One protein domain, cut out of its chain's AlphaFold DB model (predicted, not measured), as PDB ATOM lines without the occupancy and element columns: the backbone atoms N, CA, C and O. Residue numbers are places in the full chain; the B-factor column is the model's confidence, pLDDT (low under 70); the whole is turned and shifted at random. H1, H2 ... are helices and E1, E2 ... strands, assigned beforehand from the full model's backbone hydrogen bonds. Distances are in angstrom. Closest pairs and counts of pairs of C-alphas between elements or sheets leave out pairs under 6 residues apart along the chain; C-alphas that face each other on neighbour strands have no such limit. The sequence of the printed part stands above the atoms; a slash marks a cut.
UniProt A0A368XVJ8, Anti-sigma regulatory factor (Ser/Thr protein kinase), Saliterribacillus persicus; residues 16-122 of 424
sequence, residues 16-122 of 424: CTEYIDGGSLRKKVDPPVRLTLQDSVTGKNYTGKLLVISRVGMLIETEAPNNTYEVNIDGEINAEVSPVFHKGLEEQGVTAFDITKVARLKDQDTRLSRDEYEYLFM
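This is residues 16 to 122 of the 424 residues of the protein "Anti-sigma regulatory factor (Ser/Thr protein kinase)" of Saliterribacillus persicus (UniProt A0A368XVJ8). The domain is a closed barrel of six antiparallel strands, with two short helices outside the ring: H1 beside the wall of E2 and E3, and H2 near the beginning of E5. Round the ring run E1, E2, E3, E6, E5, E4 and back to E1, and E1, E2, E5 and E6 each bend along their length. The printed part has 107 residues, in the chain order H1 E1 E2 E3 E4 E5 E6 H2, and its class is mostly strand. It is compact, with a radius of gyration of the C-alphas of 12.6 A and spans of 37 by 32 by 22 A.

E1, residues 27 to 39, is 25.3 A long and bends by 103 degrees at residue 31; its C-alpha 27 is at (-34.965, 21.550, -7.053). E2, residues 45 to 53, is 20.8 A long, and E3 is residues 57 to 62. E4 is residues 69 to 73, and E5, residues 77 to 84, is 20.3 A long. E6, residues 94 to 103, is 24.1 A long and ends with C-alpha 103 at (-16.965, 9.836, -9.375). H1 is residues 16 to 19, and H2 is residues 114 to 119.

E1, E2 and E3 form a meander, each strand the antiparallel neighbour of the one before, and so do E4, E5 and E6. E1 to E4 make a Greek key, a meander of three strands with the fourth antiparallel beside the first; E3 to E6 make another. In the hairpin of E1 and E2, N 35 and O 48 are 2.9 A apart, within hydrogen-bond range. In the hairpin of E2 and E3, N 49 and O 61 are 2.9 A apart. E3 and E6 are antiparallel neighbours, with N 58 and O 97 within hydrogen-bond range at 2.8 A. In the hairpin of E5 and E6, N 84 and O 96 are 2.8 A apart; in that of E4 and E5, N 71 and O 79 are 2.7 A apart. E4 and E1 close the ring, with N 70 and O 38 at 2.8 A. H1 is on the barrel, outside it, at a height of 7.3 A over the sheet; the closest C-alphas of H1 and E2 are those of Thr 17 and Val 52, 6.4 A apart. H2 is only just on the barrel, with 5 pairs of C-alphas within 10 A; its closest to E5 are those of Glu 116 and Ile 77, 7.4 A apart. In H2 every O i to N i+4 pair is within hydrogen-bond range; H1 is too short for such a pair.

The two C-alphas farthest apart, those of Glu 91 and Lys 106, are 39.4 A apart. The printed part has no cut, and no link is long. Residues 102 to 103 of E6 pair antiparallel with residues 108 to 109. The mean pLDDT of the printed part is 78.8; 22 residues are under 70, among them residues 114 to 122.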
ATOM      1  N   CYS A  16     -42.075  17.762  -0.714       74.31
ATOM      2  CA  CYS A  16     -41.131  16.762  -1.232       74.31
ATOM      3  C   CYS A  16     -39.663  17.227  -1.207       74.31
ATOM      4  O   CYS A  16     -38.767  16.394  -1.156       74.31
ATOM      5  N   THR A  17     -39.395  18.535  -1.182       78.12
ATOM      6  CA  THR A  17     -38.021  19.053  -1.084       78.12
ATOM      7  C   THR A  17     -37.462  18.998   0.337       78.12
ATOM      8  O   THR A  17     -36.251  19.013   0.517       78.12
ATOM      9  N   GLU A  18     -38.318  18.898   1.355       81.12
ATOM     10  CA  GLU A  18     -37.902  18.877   2.762       81.12
ATOM     11  C   GLU A  18     -37.242  17.552   3.179       81.12
ATOM     12  O   GLU A  18     -36.567  17.519   4.202       81.12
ATOM     13  N   TYR A  19     -37.388  16.493   2.375       81.38
ATOM     14  CA  TYR A  19     -36.835  15.158   2.642       81.38
ATOM     15  C   TYR A  19     -35.381  14.961   2.202       81.38
ATOM     16  O   TYR A  19     -34.852  13.872   2.369       81.38
ATOM     17  N   ILE A  20     -34.735  15.967   1.612       81.94
ATOM     18  CA  ILE A  20     -33.322  15.877   1.223       81.94
ATOM     19  C   ILE A  20     -32.554  17.087   1.740       81.94
ATOM     20  O   ILE A  20     -33.095  18.191   1.810       81.94
ATOM     21  N   ASP A  21     -31.275  16.933   2.063       73.94
ATOM     22  CA  ASP A  21     -30.429  18.066   2.436       73.94
ATOM     23  C   ASP A  21     -30.029  18.924   1.230       73.94
ATOM     24  O   ASP A  21     -30.194  18.522   0.082       73.94
ATOM     25  N   GLY A  22     -29.588  20.168   1.463       67.31
ATOM     26  CA  GLY A  22     -29.161  21.087   0.389       67.31
ATOM     27  C   GLY A  22     -29.787  22.489   0.379       67.31
ATOM     28  O   GLY A  22     -29.523  23.264  -0.541       67.31
ATOM     29  N   GLY A  23     -30.584  22.848   1.391       72.88
ATOM     30  CA  GLY A  23     -31.064  24.221   1.606       72.88
ATOM     31  C   GLY A  23     -31.808  24.822   0.405       72.88
ATOM     32  O   GLY A  23     -32.694  24.194  -0.165       72.88
ATOM     33  N   SER A  24     -31.446  26.043  -0.000       67.44
ATOM     34  CA  SER A  24     -32.078  26.750  -1.130       67.44
ATOM     35  C   SER A  24     -31.758  26.157  -2.510       67.44
ATOM     36  O   SER A  24     -32.296  26.627  -3.507       67.44
ATOM     37  N   LEU A  25     -30.879  25.151  -2.589       69.88
ATOM     38  CA  LEU A  25     -30.482  24.476  -3.830       69.88
ATOM     39  C   LEU A  25     -31.253  23.166  -4.055       69.88
ATOM     40  O   LEU A  25     -30.838  22.321  -4.846       69.88
ATOM     41  N   ARG A  26     -32.366  22.954  -3.358       80.12
ATOM     42  CA  ARG A  26     -33.266  21.828  -3.625       80.12
ATOM     43  C   ARG A  26     -34.150  22.182  -4.815       80.12
ATOM     44  O   ARG A  26     -34.856  23.188  -4.774       80.12
ATOM     45  N   LYS A  27     -34.131  21.362  -5.861       79.00
ATOM     46  CA  LYS A  27     -34.965  21.550  -7.053       79.00
ATOM     47  C   LYS A  27     -35.732  20.282  -7.377       79.00
ATOM     48  O   LYS A  27     -35.208  19.177  -7.253       79.00
ATOM     49  N   LYS A  28     -36.978  20.462  -7.807       81.12
ATOM     50  CA  LYS A  28     -37.788  19.386  -8.376       81.12
ATOM     51  C   LYS A  28     -37.367  19.123  -9.809       81.12
ATOM     52  O   LYS A  28     -37.056  20.069 -10.527       81.12
ATOM     53  N   VAL A  29     -37.404  17.861 -10.199       76.06
ATOM     54  CA  VAL A  29     -37.071  17.404 -11.545       76.06
ATOM     55  C   VAL A  29     -38.381  17.070 -12.257       76.06
ATOM     56  O   VAL A  29     -39.035  16.089 -11.909       76.06
ATOM     57  N   ASP A  30     -38.802  17.930 -13.186       72.25
ATOM     58  CA  ASP A  30     -40.041  17.774 -13.960       72.25
ATOM     59  C   ASP A  30     -39.751  17.979 -15.463       72.25
ATOM     60  O   ASP A  30     -39.323  19.073 -15.842       72.25
ATOM     61  N   PRO A  31     -39.949  16.955 -16.317       72.44
ATOM     62  CA  PRO A  31     -40.405  15.604 -15.970       72.44
ATOM     63  C   PRO A  31     -39.348  14.804 -15.170       72.44
ATOM     64  O   PRO A  31     -38.155  15.073 -15.309       72.44
ATOM     65  N   PRO A  32     -39.748  13.799 -14.357       80.44
ATOM     66  CA  PRO A  32     -38.808  12.944 -13.629       80.44
ATOM     67  C   PRO A  32     -37.786  12.261 -14.547       80.44
ATOM     68  O   PRO A  32     -38.163  11.636 -15.544       80.44
ATOM     69  N   VAL A  33     -36.507  12.302 -14.170       81.00
ATOM     70  CA  VAL A  33     -35.415  11.646 -14.913       81.00
ATOM     71  C   VAL A  33     -35.299  10.185 -14.480       81.00
ATOM     72  O   VAL A  33     -35.330   9.879 -13.287       81.00
ATOM     73  N   ARG A  34     -35.184   9.258 -15.437       84.00
ATOM     74  CA  ARG A  34     -34.982   7.829 -15.148       84.00
ATOM     75  C   ARG A  34     -33.511   7.568 -14.839       84.00
ATOM     76  O   ARG A  34     -32.646   8.082 -15.530       84.00
ATOM     77  N   LEU A  35     -33.241   6.734 -13.844       87.38
ATOM     78  CA  LEU A  35     -31.881   6.377 -13.440       87.38
ATOM     79  C   LEU A  35     -31.755   4.885 -13.134       87.38
ATOM     80  O   LEU A  35     -32.753   4.193 -12.885       87.38
ATOM     81  N   THR A  36     -30.519   4.392 -13.149       87.62
ATOM     82  CA  THR A  36     -30.182   3.039 -12.694       87.62
ATOM     83  C   THR A  36     -29.458   3.108 -11.361       87.62
ATOM     84  O   THR A  36     -28.529   3.896 -11.204       87.62
ATOM     85  N   LEU A  37     -29.878   2.269 -10.414       88.25
ATOM     86  CA  LEU A  37     -29.208   2.076  -9.132       88.25
ATOM     87  C   LEU A  37     -28.546   0.701  -9.140       88.25
ATOM     88  O   LEU A  37     -29.238  -0.312  -9.247       88.25
ATOM     89  N   GLN A  38     -27.230   0.643  -9.018       89.94
ATOM     90  CA  GLN A  38     -26.504  -0.606  -8.838       89.94
ATOM     91  C   GLN A  38     -26.163  -0.778  -7.363       89.94
ATOM     92  O   GLN A  38     -25.503   0.066  -6.768       89.94
ATOM     93  N   ASP A  39     -26.648  -1.854  -6.753       87.31
ATOM     94  CA  ASP A  39     -26.361  -2.166  -5.354       87.31
ATOM     95  C   ASP A  39     -24.852  -2.372  -5.171       87.31
ATOM     96  O   ASP A  39     -24.268  -3.265  -5.790       87.31
ATOM     97  N   SER A  40     -24.226  -1.563  -4.313       81.75
ATOM     98  CA  SER A  40     -22.771  -1.576  -4.121       81.75
ATOM     99  C   SER A  40     -22.254  -2.881  -3.494       81.75
ATOM    100  O   SER A  40     -21.063  -3.172  -3.573       81.75
ATOM    101  N   VAL A  41     -23.130  -3.681  -2.875       79.94
ATOM    102  CA  VAL A  41     -22.790  -4.949  -2.211       79.94
ATOM    103  C   VAL A  41     -23.112  -6.144  -3.100       79.94
ATOM    104  O   VAL A  41     -22.300  -7.059  -3.235       79.94
ATOM    105  N   THR A  42     -24.309  -6.171  -3.688       82.94
ATOM    106  CA  THR A  42     -24.791  -7.333  -4.455       82.94
ATOM    107  C   THR A  42     -24.534  -7.217  -5.956       82.94
ATOM    108  O   THR A  42     -24.646  -8.213  -6.673       82.94
ATOM    109  N   GLY A  43     -24.209  -6.018  -6.448       82.56
ATOM    110  CA  GLY A  43     -24.045  -5.713  -7.870       82.56
ATOM    111  C   GLY A  43     -25.351  -5.759  -8.667       82.56
ATOM    112  O   GLY A  43     -25.318  -5.662  -9.895       82.56
ATOM    113  N   LYS A  44     -26.496  -5.942  -7.997       86.12
ATOM    114  CA  LYS A  44     -27.809  -6.044  -8.631       86.12
ATOM    115  C   LYS A  44     -28.307  -4.663  -9.046       86.12
ATOM    116  O   LYS A  44     -28.255  -3.717  -8.265       86.12
ATOM    117  N   ASN A  45     -28.849  -4.585 -10.255       87.75
ATOM    118  CA  ASN A  45     -29.376  -3.345 -10.805       87.75
ATOM    119  C   ASN A  45     -30.868  -3.190 -10.506       87.75
ATOM    120  O   ASN A  45     -31.653  -4.130 -10.646       87.75
ATOM    121  N   TYR A  46     -31.234  -1.969 -10.152       88.50
ATOM    122  CA  TYR A  46     -32.582  -1.479  -9.941       88.50
ATOM    123  C   TYR A  46     -32.796  -0.244 -10.811       88.50
ATOM    124  O   TYR A  46     -31.849   0.402 -11.263       88.50
ATOM    125  N   THR A  47     -34.054   0.090 -11.056       87.81
ATOM    126  CA  THR A  47     -34.435   1.313 -11.758       87.81
ATOM    127  C   THR A  47     -35.154   2.249 -10.798       87.81
ATOM    128  O   THR A  47     -35.800   1.817  -9.837       87.81
ATOM    129  N   GLY A  48     -35.025   3.547 -11.043       87.44
ATOM    130  CA  GLY A  48     -35.712   4.565 -10.260       87.44
ATOM    131  C   GLY A  48     -36.011   5.812 -11.075       87.44
ATOM    132  O   GLY A  48     -35.536   5.965 -12.206       87.44
ATOM    133  N   LYS A  49     -36.817   6.702 -10.500       87.44
ATOM    134  CA  LYS A  49     -37.074   8.037 -11.050       87.44
ATOM    135  C   LYS A  49     -36.643   9.106 -10.063       87.44
ATOM    136  O   LYS A  49     -37.095   9.115  -8.921       87.44
ATOM    137  N   LEU A  50     -35.803  10.024 -10.518       86.62
ATOM    138  CA  LEU A  50     -35.381  11.184  -9.753       86.62
ATOM    139  C   LEU A  50     -36.511  12.214  -9.709       86.62
ATOM    140  O   LEU A  50     -36.939  12.715 -10.746       86.62
ATOM    141  N   LEU A  51     -36.981  12.527  -8.503       85.25
ATOM    142  CA  LEU A  51     -38.071  13.478  -8.267       85.25
ATOM    143  C   LEU A  51     -37.551  14.840  -7.801       85.25
ATOM    144  O   LEU A  51     -38.085  15.887  -8.170       85.25
ATOM    145  N   VAL A  52     -36.528  14.831  -6.946       84.44
ATOM    146  CA  VAL A  52     -35.921  16.031  -6.360       84.44
ATOM    147  C   VAL A  52     -34.424  15.802  -6.231       84.44
ATOM    148  O   VAL A  52     -33.992  14.706  -5.885       84.44
ATOM    149  N   ILE A  53     -33.631  16.840  -6.471       86.50
ATOM    150  CA  ILE A  53     -32.181  16.792  -6.307       86.50
ATOM    151  C   ILE A  53     -31.646  18.079  -5.684       86.50
ATOM    152  O   ILE A  53     -32.192  19.175  -5.852       86.50
ATOM    153  N   SER A  54     -30.552  17.934  -4.953       82.81
ATOM    154  CA  SER A  54     -29.686  19.010  -4.498       82.81
ATOM    155  C   SER A  54     -28.232  18.636  -4.798       82.81
ATOM    156  O   SER A  54     -27.946  17.582  -5.360       82.81
ATOM    157  N   ARG A  55     -27.273  19.471  -4.391       80.31
ATOM    158  CA  ARG A  55     -25.853  19.115  -4.515       80.31
ATOM    159  C   ARG A  55     -25.410  17.957  -3.619       80.31
ATOM    160  O   ARG A  55     -24.319  17.445  -3.842       80.31
ATOM    161  N   VAL A  56     -26.197  17.601  -2.606       82.88
ATOM    162  CA  VAL A  56     -25.818  16.634  -1.561       82.88
ATOM    163  C   VAL A  56     -26.856  15.539  -1.336       82.88
ATOM    164  O   VAL A  56     -26.586  14.624  -0.575       82.88
ATOM    165  N   GLY A  57     -28.020  15.595  -1.986       85.75
ATOM    166  CA  GLY A  57     -29.070  14.600  -1.790       85.75
ATOM    167  C   GLY A  57     -29.987  14.439  -2.996       85.75
ATOM    168  O   GLY A  57     -30.111  15.334  -3.836       85.75
ATOM    169  N   MET A  58     -30.634  13.280  -3.070       89.19
ATOM    170  CA  MET A  58     -31.539  12.862  -4.136       89.19
ATOM    171  C   MET A  58     -32.799  12.235  -3.539       89.19
ATOM    172  O   MET A  58     -32.728  11.456  -2.595       89.19
ATOM    173  N   LEU A  59     -33.964  12.546  -4.100       88.88
ATOM    174  CA  LEU A  59     -35.223  11.879  -3.782       88.88
ATOM    175  C   LEU A  59     -35.620  11.018  -4.976       88.88
ATOM    176  O   LEU A  59     -35.882  11.554  -6.057       88.88
ATOM    177  N   ILE A  60     -35.655   9.703  -4.781       88.81
ATOM    178  CA  ILE A  60     -35.810   8.730  -5.862       88.81
ATOM    179  C   ILE A  60     -37.036   7.858  -5.589       88.81
ATOM    180  O   ILE A  60     -37.145   7.240  -4.536       88.81
ATOM    181  N   GLU A  61     -37.947   7.781  -6.556       89.44
ATOM    182  CA  GLU A  61     -39.002   6.764  -6.601       89.44
ATOM    183  C   GLU A  61     -38.385   5.440  -7.064       89.44
ATOM    184  O   GLU A  61     -37.905   5.349  -8.198       89.44
ATOM    185  N   THR A  62     -38.344   4.427  -6.199       86.25
ATOM    186  CA  THR A  62     -37.755   3.120  -6.512       86.25
ATOM    187  C   THR A  62     -38.293   2.013  -5.602       86.25
ATOM    188  O   THR A  62     -38.634   2.242  -4.447       86.25
ATOM    189  N   GLU A  63     -38.327   0.787  -6.127       85.06
ATOM    190  CA  GLU A  63     -38.594  -0.441  -5.360       85.06
ATOM    191  C   GLU A  63     -37.301  -1.069  -4.799       85.06
ATOM    192  O   GLU A  63     -37.309  -2.190  -4.282       85.06
ATOM    193  N   ALA A  64     -36.160  -0.389  -4.955       83.31
ATOM    194  CA  ALA A  64     -34.881  -0.863  -4.450       83.31
ATOM    195  C   ALA A  64     -34.886  -0.936  -2.905       83.31
ATOM    196  O   ALA A  64     -35.428  -0.043  -2.252       83.31
ATOM    197  N   PRO A  65     -34.292  -1.985  -2.303       84.19
ATOM    198  CA  PRO A  65     -34.088  -2.063  -0.856       84.19
ATOM    199  C   PRO A  65     -33.307  -0.868  -0.284       84.19
ATOM    200  O   PRO A  65     -32.661  -0.118  -1.002       84.19
ATOM    201  N   ASN A  66     -33.288  -0.716   1.040       83.56
ATOM    202  CA  ASN A  66     -32.476   0.317   1.691       83.56
ATOM    203  C   ASN A  66     -30.999  -0.109   1.788       83.56
ATOM    204  O   ASN A  66     -30.525  -0.463   2.866       83.56
ATOM    205  N   ASN A  67     -30.283  -0.061   0.663       86.31
ATOM    206  CA  ASN A  67     -28.835  -0.281   0.572       86.31
ATOM    207  C   ASN A  67     -28.115   0.959   0.022       86.31
ATOM    208  O   ASN A  67     -28.746   1.897  -0.457       86.31
ATOM    209  N   THR A  68     -26.784   0.958   0.085       87.38
ATOM    210  CA  THR A  68     -25.952   1.918  -0.655       87.38
ATOM    211  C   THR A  68     -25.938   1.540  -2.136       87.38
ATOM    212  O   THR A  68     -25.811   0.359  -2.480       87.38
ATOM    213  N   TYR A  69     -26.081   2.544  -2.997       89.69
ATOM    214  CA  TYR A  69     -26.167   2.366  -4.443       89.69
ATOM    215  C   TYR A  69     -25.166   3.241  -5.178       89.69
ATOM    216  O   TYR A  69     -24.943   4.390  -4.809       89.69
ATOM    217  N   GLU A  70     -24.648   2.724  -6.284       88.19
ATOM    218  CA  GLU A  70     -24.061   3.533  -7.342       88.19
ATOM    219  C   GLU A  70     -25.174   3.921  -8.322       88.19
ATOM    220  O   GLU A  70     -25.793   3.080  -8.977       88.19
ATOM    221  N   VAL A  71     -25.490   5.209  -8.356       86.75
ATOM    222  CA  VAL A  71     -26.521   5.804  -9.199       86.75
ATOM    223  C   VAL A  71     -25.871   6.378 -10.441       86.75
ATOM    224  O   VAL A  71     -24.988   7.233 -10.354       86.75
ATOM    225  N   ASN A  72     -26.364   5.939 -11.594       83.44
ATOM    226  CA  ASN A  72     -26.016   6.504 -12.888       83.44
ATOM    227  C   ASN A  72     -27.214   7.290 -13.437       83.44
ATOM    228  O   ASN A  72     -28.312   6.740 -13.589       83.44
ATOM    229  N   ILE A  73     -26.992   8.576 -13.714       79.25
ATOM    230  CA  ILE A  73     -27.974   9.473 -14.332       79.25
ATOM    231  C   ILE A  73     -27.504   9.768 -15.758       79.25
ATOM    232  O   ILE A  73     -26.469  10.411 -15.946       79.25
ATOM    233  N   ASP A  74     -28.258   9.273 -16.744       68.12
ATOM    234  CA  ASP A  74     -28.042   9.471 -18.187       68.12
ATOM    235  C   ASP A  74     -26.607   9.210 -18.693       68.12
ATOM    236  O   ASP A  74     -26.181   9.768 -19.699       68.12
ATOM    237  N   GLY A  75     -25.838   8.347 -18.023       67.25
ATOM    238  CA  GLY A  75     -24.466   8.002 -18.410       67.25
ATOM    239  C   GLY A  75     -23.395   9.022 -18.006       67.25
ATOM    240  O   GLY A  75     -22.215   8.679 -18.032       67.25
ATOM    241  N   GLU A  76     -23.787  10.225 -17.582       67.12
ATOM    242  CA  GLU A  76     -22.881  11.358 -17.343       67.12
ATOM    243  C   GLU A  76     -22.538  11.545 -15.858       67.12
ATOM    244  O   GLU A  76     -21.401  11.873 -15.515       67.12
ATOM    245  N   ILE A  77     -23.493  11.299 -14.953       76.00
ATOM    246  CA  ILE A  77     -23.284  11.463 -13.506       76.00
ATOM    247  C   ILE A  77     -23.276  10.093 -12.837       76.00
ATOM    248  O   ILE A  77     -24.289   9.394 -12.843       76.00
ATOM    249  N   ASN A  78     -22.146   9.748 -12.213       83.56
ATOM    250  CA  ASN A  78     -21.992   8.558 -11.377       83.56
ATOM    251  C   ASN A  78     -21.815   8.985  -9.921       83.56
ATOM    252  O   ASN A  78     -20.796   9.585  -9.560       83.56
ATOM    253  N   ALA A  79     -22.812   8.697  -9.090       85.94
ATOM    254  CA  ALA A  79     -22.812   9.062  -7.681       85.94
ATOM    255  C   ALA A  79     -23.056   7.842  -6.795       85.94
ATOM    256  O   ALA A  79     -23.973   7.067  -7.033       85.94
ATOM    257  N   GLU A  80     -22.266   7.694  -5.739       86.94
ATOM    258  CA  GLU A  80     -22.572   6.781  -4.647       86.94
ATOM    259  C   GLU A  80     -23.533   7.484  -3.693       86.94
ATOM    260  O   GLU A  80     -23.300   8.626  -3.274       86.94
ATOM    261  N   VAL A  81     -24.633   6.811  -3.377       89.12
ATOM    262  CA  VAL A  81     -25.706   7.368  -2.565       89.12
ATOM    263  C   VAL A  81     -26.101   6.409  -1.450       89.12
ATOM    264  O   VAL A  81     -26.121   5.190  -1.630       89.12
ATOM    265  N   SER A  82     -26.423   6.958  -0.281       87.25
ATOM    266  CA  SER A  82     -26.832   6.194   0.901       87.25
ATOM    267  C   SER A  82     -28.227   6.609   1.372       87.25
ATOM    268  O   SER A  82     -28.515   7.803   1.402       87.25
ATOM    269  N   PRO A  83     -29.111   5.658   1.720       88.81
ATOM    270  CA  PRO A  83     -30.505   5.949   2.020       88.81
ATOM    271  C   PRO A  83     -30.645   6.679   3.357       88.81
ATOM    272  O   PRO A  83     -30.014   6.319   4.353       88.81
ATOM    273  N   VAL A  84     -31.532   7.669   3.387       84.62
ATOM    274  CA  VAL A  84     -31.917   8.431   4.575       84.62
ATOM    275  C   VAL A  84     -33.341   8.048   4.951       84.62
ATOM    276  O   VAL A  84     -34.292   8.228   4.185       84.62
ATOM    277  N   PHE A  85     -33.499   7.492   6.150       77.88
ATOM    278  CA  PHE A  85     -34.793   6.996   6.598       77.88
ATOM    279  C   PHE A  85     -35.721   8.144   7.006       77.88
ATOM    280  O   PHE A  85     -35.481   8.840   7.997       77.88
ATOM    281  N   HIS A  86     -36.848   8.273   6.305       78.00
ATOM    282  CA  HIS A  86     -37.950   9.143   6.704       78.00
ATOM    283  C   HIS A  86     -39.242   8.349   6.867       78.00
ATOM    284  O   HIS A  86     -39.718   7.660   5.964       78.00
ATOM    285  N   LYS A  87     -39.861   8.505   8.039       68.56
ATOM    286  CA  LYS A  87     -41.099   7.813   8.394       68.56
ATOM    287  C   LYS A  87     -42.253   8.244   7.471       68.56
ATOM    288  O   LYS A  87     -42.716   9.382   7.561       68.56
ATOM    289  N   GLY A  88     -42.739   7.319   6.642       66.62
ATOM    290  CA  GLY A  88     -43.884   7.506   5.737       66.62
ATOM    291  C   GLY A  88     -43.544   7.680   4.250       66.62
ATOM    292  O   GLY A  88     -44.473   7.751   3.451       66.62
ATOM    293  N   LEU A  89     -42.261   7.731   3.868       72.12
ATOM    294  CA  LEU A  89     -41.843   7.746   2.454       72.12
ATOM    295  C   LEU A  89     -41.850   6.346   1.819       72.12
ATOM    296  O   LEU A  89     -42.284   6.184   0.681       72.12
ATOM    297  N   GLU A  90     -41.450   5.326   2.584       66.75
ATOM    298  CA  GLU A  90     -41.366   3.935   2.110       66.75
ATOM    299  C   GLU A  90     -42.730   3.372   1.681       66.75
ATOM    300  O   GLU A  90     -42.824   2.641   0.701       66.75
ATOM    301  N   GLU A  91     -43.812   3.780   2.357       66.56
ATOM    302  CA  GLU A  91     -45.193   3.406   2.005       66.56
ATOM    303  C   GLU A  91     -45.630   3.958   0.634       66.56
ATOM    304  O   GLU A  91     -46.641   3.525   0.085       66.56
ATOM    305  N   GLN A  92     -44.873   4.910   0.081       70.56
ATOM    306  CA  GLN A  92     -45.121   5.549  -1.209       70.56
ATOM    307  C   GLN A  92     -44.106   5.132  -2.284       70.56
ATOM    308  O   GLN A  92     -44.144   5.686  -3.380       70.56
ATOM    309  N   GLY A  93     -43.207   4.181  -1.994       80.25
ATOM    310  CA  GLY A  93     -42.181   3.729  -2.942       80.25
ATOM    311  C   GLY A  93     -41.127   4.793  -3.262       80.25
ATOM    312  O   GLY A  93     -40.553   4.790  -4.350       80.25
ATOM    313  N   VAL A  94     -40.902   5.738  -2.344       85.38
ATOM    314  CA  VAL A  94     -39.910   6.805  -2.504       85.38
ATOM    315  C   VAL A  94     -38.884   6.720  -1.387       85.38
ATOM    316  O   VAL A  94     -39.239   6.574  -0.219       85.38
ATOM    317  N   THR A  95     -37.615   6.884  -1.743       86.50
ATOM    318  CA  THR A  95     -36.496   6.864  -0.804       86.50
ATOM    319  C   THR A  95     -35.649   8.117  -0.999       86.50
ATOM    320  O   THR A  95     -35.321   8.507  -2.125       86.50
ATOM    321  N   ALA A  96     -35.334   8.788   0.108       87.31
ATOM    322  CA  ALA A  96     -34.364   9.873   0.120       87.31
ATOM    323  C   ALA A  96     -32.961   9.285   0.246       87.31
ATOM    324  O   ALA A  96     -32.756   8.318   0.974       87.31
ATOM    325  N   PHE A  97     -32.004   9.880  -0.445       88.94
ATOM    326  CA  PHE A  97     -30.618   9.461  -0.437       88.94
ATOM    327  C   PHE A  97     -29.697  10.664  -0.253       88.94
ATOM    328  O   PHE A  97     -29.905  11.701  -0.881       88.94
ATOM    329  N   ASP A  98     -28.647  10.494   0.541       87.12
ATOM    330  CA  ASP A  98     -27.519  11.418   0.606       87.12
ATOM    331  C   ASP A  98     -26.438  10.985  -0.381       87.12
ATOM    332  O   ASP A  98     -26.115   9.802  -0.498       87.12
ATOM    333  N   ILE A  99     -25.857  11.957  -1.080       86.06
ATOM    334  CA  ILE A  99     -24.728  11.756  -1.983       86.06
ATOM    335  C   ILE A  99     -23.475  11.638  -1.122       86.06
ATOM    336  O   ILE A  99     -23.000  12.618  -0.550       86.06
ATOM    337  N   THR A 100     -22.930  10.431  -1.029       83.69
ATOM    338  CA  THR A 100     -21.693  10.174  -0.287       83.69
ATOM    339  C   THR A 100     -20.472  10.384  -1.166       83.69
ATOM    340  O   THR A 100     -19.413  10.773  -0.668       83.69
ATOM    341  N   LYS A 101     -20.615  10.163  -2.477       83.94
ATOM    342  CA  LYS A 101     -19.517  10.267  -3.435       83.94
ATOM    343  C   LYS A 101     -20.012  10.595  -4.836       83.94
ATOM    344  O   LYS A 101     -21.059  10.124  -5.251       83.94
ATOM    345  N   VAL A 102     -19.224  11.339  -5.597       81.19
ATOM    346  CA  VAL A 102     -19.410  11.598  -7.028       81.19
ATOM    347  C   VAL A 102     -18.099  11.256  -7.723       81.19
ATOM    348  O   VAL A 102     -17.051  11.821  -7.395       81.19
ATOM    349  N   ALA A 103     -18.137  10.294  -8.641       77.31
ATOM    350  CA  ALA A 103     -16.965   9.836  -9.375       77.31
ATOM    351  C   ALA A 103     -16.779  10.666 -10.652       77.31
ATOM    352  O   ALA A 103     -17.631  10.647 -11.538       77.31
ATOM    353  N   ARG A 104     -15.643  11.370 -10.768       73.94
ATOM    354  CA  ARG A 104     -15.244  12.117 -11.972       73.94
ATOM    355  C   ARG A 104     -14.025  11.457 -12.613       73.94
ATOM    356  O   ARG A 104     -13.224  10.815 -11.939       73.94
ATOM    357  N   LEU A 105     -13.809  11.694 -13.909       62.34
ATOM    358  CA  LEU A 105     -12.645  11.172 -14.651       62.34
ATOM    359  C   LEU A 105     -11.282  11.570 -14.050       62.34
ATOM    360  O   LEU A 105     -10.279  10.916 -14.331       62.34
ATOM    361  N   LYS A 106     -11.228  12.655 -13.264       58.09
ATOM    362  CA  LYS A 106      -9.988  13.208 -12.696       58.09
ATOM    363  C   LYS A 106      -9.976  13.324 -11.166       58.09
ATOM    364  O   LYS A 106      -8.904  13.588 -10.632       58.09
ATOM    365  N   ASP A 107     -11.108  13.150 -10.475       73.12
ATOM    366  CA  ASP A 107     -11.195  13.321  -9.014       73.12
ATOM    367  C   ASP A 107     -12.457  12.670  -8.408       73.12
ATOM    368  O   ASP A 107     -13.334  12.195  -9.133       73.12
ATOM    369  N   GLN A 108     -12.566  12.656  -7.079       73.56
ATOM    370  CA  GLN A 108     -13.751  12.229  -6.328       73.56
ATOM    371  C   GLN A 108     -14.192  13.335  -5.366       73.56
ATOM    372  O   GLN A 108     -13.372  13.919  -4.664       73.56
ATOM    373  N   ASP A 109     -15.494  13.612  -5.313       75.81
ATOM    374  CA  ASP A 109     -16.071  14.661  -4.459       75.81
ATOM    375  C   ASP A 109     -17.274  14.108  -3.684       75.81
ATOM    376  O   ASP A 109     -17.816  13.067  -4.042       75.81
ATOM    377  N   THR A 110     -17.714  14.785  -2.628       75.62
ATOM    378  CA  THR A 110     -18.889  14.383  -1.829       75.62
ATOM    379  C   THR A 110     -20.144  15.167  -2.213       75.62
ATOM    380  O   THR A 110     -21.128  15.185  -1.482       75.62
ATOM    381  N   ARG A 111     -20.090  15.911  -3.321       75.56
ATOM    382  CA  ARG A 111     -21.183  16.753  -3.812       75.56
ATOM    383  C   ARG A 111     -21.095  16.955  -5.318       75.56
ATOM    384  O   ARG A 111     -20.004  16.964  -5.893       75.56
ATOM    385  N   LEU A 112     -22.245  17.217  -5.930       68.75
ATOM    386  CA  LEU A 112     -22.308  17.651  -7.323       68.75
ATOM    387  C   LEU A 112     -21.664  19.035  -7.470       68.75
ATOM    388  O   LEU A 112     -21.869  19.939  -6.648       68.75
ATOM    389  N   SER A 113     -20.885  19.197  -8.536       71.88
ATOM    390  CA  SER A 113     -20.365  20.487  -8.976       71.88
ATOM    391  C   SER A 113     -21.515  21.398  -9.397       71.88
ATOM    392  O   SER A 113     -22.669  20.981  -9.538       71.88
ATOM    393  N   ARG A 114     -21.210  22.686  -9.562       65.12
ATOM    394  CA  ARG A 114     -22.196  23.641 -10.069       65.12
ATOM    395  C   ARG A 114     -22.703  23.224 -11.449       65.12
ATOM    396  O   ARG A 114     -23.911  23.240 -11.647       65.12
ATOM    397  N   ASP A 115     -21.794  22.789 -12.307       56.91
ATOM    398  CA  ASP A 115     -22.072  22.477 -13.705       56.91
ATOM    399  C   ASP A 115     -22.867  21.166 -13.826       56.91
ATOM    400  O   ASP A 115     -23.878  21.134 -14.516       56.91
ATOM    401  N   GLU A 116     -22.512  20.121 -13.063       64.00
ATOM    402  CA  GLU A 116     -23.280  18.857 -12.987       64.00
ATOM    403  C   GLU A 116     -24.705  19.086 -12.446       64.00
ATOM    404  O   GLU A 116     -25.668  18.472 -12.902       64.00
ATOM    405  N   TYR A 117     -24.853  19.984 -11.467       64.00
ATOM    406  CA  TYR A 117     -26.155  20.343 -10.908       64.00
ATOM    407  C   TYR A 117     -26.989  21.188 -11.878       64.00
ATOM    408  O   TYR A 117     -28.202  21.015 -11.930       64.00
ATOM    409  N   GLU A 118     -26.376  22.107 -12.626       62.12
ATOM    410  CA  GLU A 118     -27.067  22.944 -13.613       62.12
ATOM    411  C   GLU A 118     -27.420  22.162 -14.890       62.12
ATOM    412  O   GLU A 118     -28.507  22.376 -15.422       62.12
ATOM    413  N   TYR A 119     -26.604  21.182 -15.300       63.25
ATOM    414  CA  TYR A 119     -26.848  20.287 -16.442       63.25
ATOM    415  C   TYR A 119     -28.226  19.611 -16.397       63.25
ATOM    416  O   TYR A 119     -28.926  19.558 -17.404       63.25
ATOM    417  N   LEU A 120     -28.665  19.176 -15.214       59.06
ATOM    418  CA  LEU A 120     -29.968  18.526 -15.018       59.06
ATOM    419  C   LEU A 120     -31.174  19.461 -15.211       59.06
ATOM    420  O   LEU A 120     -32.311  18.994 -15.248       59.06
ATOM    421  N   PHE A 121     -30.944  20.774 -15.310       55.81
ATOM    422  CA  PHE A 121     -31.984  21.794 -15.476       55.81
ATOM    423  C   PHE A 121     -31.765  22.698 -16.691       55.81
ATOM    424  O   PHE A 121     -32.592  23.574 -16.940       55.81
ATOM    425  N   MET A 122     -30.664  22.525 -17.422       52.66
ATOM    426  CA  MET A 122     -30.362  23.328 -18.598       52.66
ATOM    427  C   MET A 122     -31.210  22.874 -19.770       52.66
ATOM    428  O   MET A 122     -31.231  21.701 -20.144       52.66
TER     429      MET A 122